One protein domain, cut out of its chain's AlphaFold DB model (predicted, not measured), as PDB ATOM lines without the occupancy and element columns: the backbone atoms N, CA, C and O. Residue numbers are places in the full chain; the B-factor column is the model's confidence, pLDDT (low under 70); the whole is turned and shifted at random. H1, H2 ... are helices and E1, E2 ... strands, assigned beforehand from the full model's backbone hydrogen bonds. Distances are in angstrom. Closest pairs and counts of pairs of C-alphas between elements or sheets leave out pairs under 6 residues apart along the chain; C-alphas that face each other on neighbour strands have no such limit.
ATOM      1  N   LEU A   2      93.568 127.572  84.023       47.00
ATOM      2  CA  LEU A   2      94.318 128.748  83.576       47.00
ATOM      3  C   LEU A   2      93.438 129.973  83.834       47.00
ATOM      4  O   LEU A   2      92.297 130.006  83.379       47.00
ATOM      5  N   PHE A   3      93.929 130.917  84.632       56.91
ATOM      6  CA  PHE A   3      93.228 132.165  84.917       56.91
ATOM      7  C   PHE A   3      93.534 133.155  83.801       56.91
ATOM      8  O   PHE A   3      94.702 133.396  83.496       56.91
ATOM      9  N   ASN A   4      92.488 133.698  83.183       66.38
ATOM     10  CA  ASN A   4      92.654 134.719  82.163       66.38
ATOM     11  C   ASN A   4      92.813 136.075  82.842       66.38
ATOM     12  O   ASN A   4      92.057 136.447  83.743       66.38
ATOM     13  N   LYS A   5      93.829 136.792  82.391       69.19
ATOM     14  CA  LYS A   5      94.060 138.185  82.717       69.19
ATOM     15  C   LYS A   5      93.184 139.045  81.808       69.19
ATOM     16  O   LYS A   5      93.152 138.815  80.600       69.19
ATOM     17  N   LEU A   6      92.426 139.962  82.402       74.44
ATOM     18  CA  LEU A   6      91.533 140.882  81.703       74.44
ATOM     19  C   LEU A   6      92.132 142.285  81.734       74.44
ATOM     20  O   LEU A   6      92.546 142.763  82.789       74.44
ATOM     21  N   TRP A   7      92.151 142.934  80.583       77.69
ATOM     22  CA  TRP A   7      92.597 144.315  80.425       77.69
ATOM     23  C   TRP A   7      91.388 145.255  80.464       77.69
ATOM     24  O   TRP A   7      90.253 144.817  80.278       77.69
ATOM     25  N   LEU A   8      91.601 146.556  80.693       76.81
ATOM     26  CA  LEU A   8      90.501 147.535  80.648       76.81
ATOM     27  C   LEU A   8      89.802 147.603  79.285       76.81
ATOM     28  O   LEU A   8      88.647 148.017  79.224       76.81
ATOM     29  N   ASP A   9      90.484 147.214  78.209       76.88
ATOM     30  CA  ASP A   9      89.951 147.231  76.845       76.88
ATOM     31  C   ASP A   9      88.775 146.260  76.630       76.88
ATOM     32  O   ASP A   9      88.003 146.427  75.687       76.88
ATOM     33  N   CYS A  10      88.589 145.280  77.522       79.31
ATOM     34  CA  CYS A  10      87.459 144.360  77.470       79.31
ATOM     35  C   CYS A  10      86.186 144.948  78.099       79.31
ATOM     36  O   CYS A  10      85.121 144.331  78.018       79.31
ATOM     37  N   LEU A  11      86.283 146.108  78.763       78.44
ATOM     38  CA  LEU A  11      85.135 146.822  79.310       78.44
ATOM     39  C   LEU A  11      84.481 147.679  78.219       78.44
ATOM     40  O   LEU A  11      85.187 148.345  77.466       78.44
ATOM     41  N   ALA A  37     104.699 157.458  98.053       79.81
ATOM     42  CA  ALA A  37     106.008 157.888  98.519       79.81
ATOM     43  C   ALA A  37     106.549 156.945  99.600       79.81
ATOM     44  O   ALA A  37     107.692 156.509  99.504       79.81
ATOM     45  N   GLN A  38     105.721 156.524 100.556       79.31
ATOM     46  CA  GLN A  38     106.128 155.544 101.567       79.31
ATOM     47  C   GLN A  38     106.490 154.181 100.964       79.31
ATOM     48  O   GLN A  38     107.477 153.579 101.378       79.31
ATOM     49  N   ILE A  39     105.727 153.690  99.978       82.44
ATOM     50  CA  ILE A  39     106.022 152.422  99.284       82.44
ATOM     51  C   ILE A  39     107.352 152.511  98.525       82.44
ATOM     52  O   ILE A  39     108.141 151.568  98.558       82.44
ATOM     53  N   VAL A  40     107.609 153.633  97.849       77.69
ATOM     54  CA  VAL A  40     108.828 153.851  97.058       77.69
ATOM     55  C   VAL A  40     110.058 154.056  97.951       77.69
ATOM     56  O   VAL A  40     111.128 153.551  97.614       77.69
ATOM     57  N   ASP A  41     109.924 154.768  99.074       74.69
ATOM     58  CA  ASP A  41     111.016 155.009 100.038       74.69
ATOM     59  C   ASP A  41     111.246 153.811 100.977       74.69
ATOM     60  O   ASP A  41     112.317 153.644 101.556       74.69
ATOM     61  N   GLY A  42     110.219 152.977 101.172       76.12
ATOM     62  CA  GLY A  42     110.187 151.959 102.225       76.12
ATOM     63  C   GLY A  42     110.136 152.552 103.638       76.12
ATOM     64  O   GLY A  42     110.388 151.841 104.612       76.12
ATOM     65  N   PRO A  64     117.338 157.451 108.818       66.88
ATOM     66  CA  PRO A  64     116.894 157.630 107.431       66.88
ATOM     67  C   PRO A  64     115.557 158.371 107.272       66.88
ATOM     68  O   PRO A  64     115.364 159.047 106.267       66.88
ATOM     69  N   LEU A  65     114.679 158.303 108.279       64.88
ATOM     70  CA  LEU A  65     113.421 159.062 108.326       64.88
ATOM     71  C   LEU A  65     113.600 160.588 108.362       64.88
ATOM     72  O   LEU A  65     112.724 161.305 107.893       64.88
ATOM     73  N   HIS A  66     114.722 161.091 108.877       65.31
ATOM     74  CA  HIS A  66     114.989 162.529 108.961       65.31
ATOM     75  C   HIS A  66     115.545 163.117 107.658       65.31
ATOM     76  O   HIS A  66     115.290 164.281 107.364       65.31
ATOM     77  N   ASP A  67     116.264 162.317 106.865       61.34
ATOM     78  CA  ASP A  67     117.091 162.826 105.762       61.34
ATOM     79  C   ASP A  67     116.541 162.497 104.354       61.34
ATOM     80  O   ASP A  67     117.009 163.078 103.373       61.34
ATOM     81  N   ARG A  68     115.576 161.567 104.202       61.56
ATOM     82  CA  ARG A  68     115.181 161.016 102.879       61.56
ATOM     83  C   ARG A  68     113.860 161.492 102.263       61.56
ATOM     84  O   ARG A  68     113.609 161.181 101.103       61.56
ATOM     85  N   HIS A  69     113.055 162.308 102.939       58.78
ATOM     86  CA  HIS A  69     111.682 162.576 102.477       58.78
ATOM     87  C   HIS A  69     111.539 163.343 101.145       58.78
ATOM     88  O   HIS A  69     110.584 163.109 100.403       58.78
ATOM     89  N   THR A  70     112.453 164.250 100.789       60.88
ATOM     90  CA  THR A  70     112.214 165.186  99.670       60.88
ATOM     91  C   THR A  70     112.459 164.586  98.283       60.88
ATOM     92  O   THR A  70     111.729 164.896  97.344       60.88
ATOM     93  N   ALA A  71     113.461 163.714  98.132       60.41
ATOM     94  CA  ALA A  71     113.785 163.098  96.840       60.41
ATOM     95  C   ALA A  71     112.734 162.056  96.408       60.41
ATOM     96  O   ALA A  71     112.512 161.838  95.215       60.41
ATOM     97  N   THR A  72     112.061 161.437  97.378       68.12
ATOM     98  CA  THR A  72     111.078 160.381  97.131       68.12
ATOM     99  C   THR A  72     109.743 160.933  96.629       68.12
ATOM    100  O   THR A  72     109.100 160.304  95.787       68.12
ATOM    101  N   LEU A  73     109.349 162.137  97.057       71.50
ATOM    102  CA  LEU A  73     108.146 162.805  96.546       71.50
ATOM    103  C   LEU A  73     108.249 163.102  95.047       71.50
ATOM    104  O   LEU A  73     107.317 162.816  94.298       71.50
ATOM    105  N   GLU A  74     109.395 163.601  94.580       74.56
ATOM    106  CA  GLU A  74     109.575 163.883  93.152       74.56
ATOM    107  C   GLU A  74     109.551 162.595  92.317       74.56
ATOM    108  O   GLU A  74     108.880 162.528  91.286       74.56
ATOM    109  N   ARG A  75     110.193 161.525  92.807       74.00
ATOM    110  CA  ARG A  75     110.129 160.204  92.166       74.00
ATOM    111  C   ARG A  75     108.705 159.644  92.135       74.00
ATOM    112  O   ARG A  75     108.301 159.057  91.137       74.00
ATOM    113  N   THR A  76     107.933 159.856  93.195       77.56
ATOM    114  CA  THR A  76     106.527 159.434  93.280       77.56
ATOM    115  C   THR A  76     105.663 160.173  92.267       77.56
ATOM    116  O   THR A  76     104.896 159.550  91.537       77.56
ATOM    117  N   ARG A  77     105.847 161.490  92.139       81.75
ATOM    118  CA  ARG A  77     105.174 162.304  91.118       81.75
ATOM    119  C   ARG A  77     105.566 161.909  89.704       81.75
ATOM    120  O   ARG A  77     104.739 161.989  88.799       81.75
ATOM    121  N   GLN A  78     106.819 161.515  89.487       82.44
ATOM    122  CA  GLN A  78     107.256 160.984  88.201       82.44
ATOM    123  C   GLN A  78     106.539 159.666  87.880       82.44
ATOM    124  O   GLN A  78     105.921 159.566  86.825       82.44
ATOM    125  N   ILE A  79     106.533 158.707  88.810       81.00
ATOM    126  CA  ILE A  79     105.828 157.426  88.643       81.00
ATOM    127  C   ILE A  79     104.334 157.658  88.391       81.00
ATOM    128  O   ILE A  79     103.768 157.058  87.487       81.00
ATOM    129  N   HIS A  80     103.703 158.568  89.136       82.75
ATOM    130  CA  HIS A  80     102.296 158.915  88.940       82.75
ATOM    131  C   HIS A  80     102.023 159.511  87.548       82.75
ATOM    132  O   HIS A  80     101.002 159.206  86.942       82.75
ATOM    133  N   ARG A  81     102.929 160.342  87.010       84.38
ATOM    134  CA  ARG A  81     102.808 160.896  85.647       84.38
ATOM    135  C   ARG A  81     102.979 159.843  84.554       84.38
ATOM    136  O   ARG A  81     102.369 159.968  83.498       84.38
ATOM    137  N   GLU A  82     103.832 158.854  84.787       86.06
ATOM    138  CA  GLU A  82     104.104 157.764  83.844       86.06
ATOM    139  C   GLU A  82     103.067 156.632  83.948       86.06
ATOM    140  O   GLU A  82     102.933 155.823  83.028       86.06
ATOM    141  N   PHE A  83     102.314 156.576  85.049       84.25
ATOM    142  CA  PHE A  83     101.297 155.563  85.282       84.25
ATOM    143  C   PHE A  83     100.118 155.722  84.316       84.25
ATOM    144  O   PHE A  83      99.446 156.751  84.271       84.25
ATOM    145  N   SER A  84      99.831 154.651  83.579       84.31
ATOM    146  CA  SER A  84      98.652 154.552  82.728       84.31
ATOM    147  C   SER A  84      97.676 153.545  83.315       84.31
ATOM    148  O   SER A  84      98.025 152.383  83.520       84.31
ATOM    149  N   ILE A  85      96.432 153.972  83.519       83.56
ATOM    150  CA  ILE A  85      95.344 153.099  83.978       83.56
ATOM    151  C   ILE A  85      95.152 151.923  83.015       83.56
ATOM    152  O   ILE A  85      94.906 150.809  83.457       83.56
ATOM    153  N   GLU A  86      95.374 152.134  81.718       82.56
ATOM    154  CA  GLU A  86      95.253 151.103  80.678       82.56
ATOM    155  C   GLU A  86      96.265 149.958  80.820       82.56
ATOM    156  O   GLU A  86      96.088 148.905  80.219       82.56
ATOM    157  N   SER A  87      97.323 150.148  81.615       83.12
ATOM    158  CA  SER A  87      98.292 149.090  81.921       83.12
ATOM    159  C   SER A  87      97.815 148.120  83.009       83.12
ATOM    160  O   SER A  87      98.501 147.138  83.288       83.12
ATOM    161  N   LEU A  88      96.662 148.386  83.637       81.88
ATOM    162  CA  LEU A  88      96.123 147.544  84.696       81.88
ATOM    163  C   LEU A  88      95.536 146.250  84.149       81.88
ATOM    164  O   LEU A  88      94.718 146.229  83.229       81.88
ATOM    165  N   GLU A  89      95.923 145.172  84.813       83.31
ATOM    166  CA  GLU A  89      95.524 143.817  84.492       83.31
ATOM    167  C   GLU A  89      94.742 143.242  85.674       83.31
ATOM    168  O   GLU A  89      95.226 143.198  86.809       83.31
ATOM    169  N   PHE A  90      93.514 142.807  85.416       78.12
ATOM    170  CA  PHE A  90      92.628 142.246  86.425       78.12
ATOM    171  C   PHE A  90      92.592 140.731  86.326       78.12
ATOM    172  O   PHE A  90      92.497 140.147  85.244       78.12
ATOM    173  N   ASP A  91      92.586 140.076  87.483       79.06
ATOM    174  CA  ASP A  91      92.234 138.666  87.545       79.06
ATOM    175  C   ASP A  91      90.741 138.509  87.221       79.06
ATOM    176  O   ASP A  91      89.879 139.117  87.866       79.06
ATOM    177  N   SER A  92      90.428 137.660  86.240       68.88
ATOM    178  CA  SER A  92      89.057 137.291  85.864       68.88
ATOM    179  C   SER A  92      88.142 136.911  87.041       68.88
ATOM    180  O   SER A  92      86.933 137.131  86.963       68.88
ATOM    181  N   ARG A  93      88.679 136.412  88.164       65.69
ATOM    182  CA  ARG A  93      87.893 136.124  89.379       65.69
ATOM    183  C   ARG A  93      87.355 137.373  90.077       65.69
ATOM    184  O   ARG A  93      86.260 137.320  90.635       65.69
ATOM    185  N   ALA A  94      88.096 138.480  90.048       58.31
ATOM    186  CA  ALA A  94      87.697 139.734  90.689       58.31
ATOM    187  C   ALA A  94      86.594 140.467  89.906       58.31
ATOM    188  O   ALA A  94      85.781 141.166  90.509       58.31
ATOM    189  N   SER A  95      86.522 140.253  88.585       51.34
ATOM    190  CA  SER A  95      85.555 140.909  87.695       51.34
ATOM    191  C   SER A  95      84.102 140.477  87.954       51.34
ATOM    192  O   SER A  95      83.215 141.326  87.993       51.34
ATOM    193  N   SER A  96      83.853 139.194  88.259       50.34
ATOM    194  CA  SER A  96      82.488 138.686  88.533       50.34
ATOM    195  C   SER A  96      81.748 139.465  89.633       50.34
ATOM    196  O   SER A  96      80.553 139.701  89.547       50.34
ATOM    197  N   ARG A  97      82.459 139.972  90.647       49.50
ATOM    198  CA  ARG A  97      81.834 140.668  91.785       49.50
ATOM    199  C   ARG A  97      81.519 142.144  91.540       49.50
ATOM    200  O   ARG A  97      80.762 142.717  92.316       49.50
ATOM    201  N   LEU A  98      82.103 142.764  90.513       50.66
ATOM    202  CA  LEU A  98      81.886 144.183  90.200       50.66
ATOM    203  C   LEU A  98      80.690 144.414  89.266       50.66
ATOM    204  O   LEU A  98      80.163 145.524  89.242       50.66
TER     205      LEU A  98
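AT A GLANCE: This is residues 2 to 11, 37 to 42 and 64 to 98 of the 102 residues of an uncharacterized protein of Tolypocladium paradoxum (UniProt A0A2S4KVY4). The printed part is a long, thin model with two small groups of parts at its ends: a tiny two-stranded sheet of E1 and E2, followed by H4, at one end, and the long helix H3, with the short helix H1 packed on it, at the other. Residues 83 to 88 make the bridge between the two groups, and H2 lies past the end of H3 that is far from the sheet. There are 51 residues with four named helices and two named strands, in the order E1, H1, H2, H3, E2, H4; the sheet, in the order E1 - E2, is antiparallel and the class is mostly helix. The whole is extended, a rod with spans of 45 by 20 by 19 A and a radius of gyration of the C-alphas of 16.5 A.

IN THESE COORDINATES: Strand E1 is residues 5 to 7, 6.7 A long, and begins with C-alpha 5 at (94.060, 138.185, 82.717). Strand E2 is residues 89 to 91, 6.8 A long. Helix H4, residues 92 to 98, is 10.9 A long and ends with C-alpha 98 at (81.886, 144.183, 90.200). Helix H3, residues 69 to 82, is the longest at 20.7 A, from C-alpha 69 at (111.682, 162.576, 102.477). Helix H1 is residues 37 to 41, 6.0 A long, and helix H2 is residues 64 to 67, 5.5 A long.

HOW THE PARTS SIT: E1 and E2 are antiparallel neighbours, with 137 degrees between their directions. N 6 and O 90 are within hydrogen-bond range at 2.8 A, as are N 90 and O 6 at 2.8 A. The closest C-alphas of E1 and H4, those of Lys 5 and Ser 92, are 6.0 A apart. A tight link joins E2 to H4, and a short link of 6 residues joins H3 to E2. H1 and H3 touch, with the C-alphas of Ala 37 and Thr 76 closest at 5.5 A. H2 and H3 meet only through their link, which is tight. H3 and H4 are apart, as are E1 and H3. Every O i to N i+4 pair is within hydrogen-bond range in H1, against 8 of 10 in H3 and 0 of 3 in H4, where 1 of 4 O i to N i+3 pairs is; H2 is too short for an O i to N i+4 pair.

THE WHOLE: The C-alphas farthest apart, those of Leu 2 and His 66, are 47.0 A from each other. Residues 12 to 36 are not printed, and C-alphas 11 and 37 are 30.4 A apart across this cut. Residues 43 to 63 are not printed either, with 10.2 A between C-alphas 42 and 64. Of the links that are printed whole, none is long. The mean pLDDT of the printed part is 72.0, and residues 2 to 5, 64 to 72 and 92 to 98 are under 70.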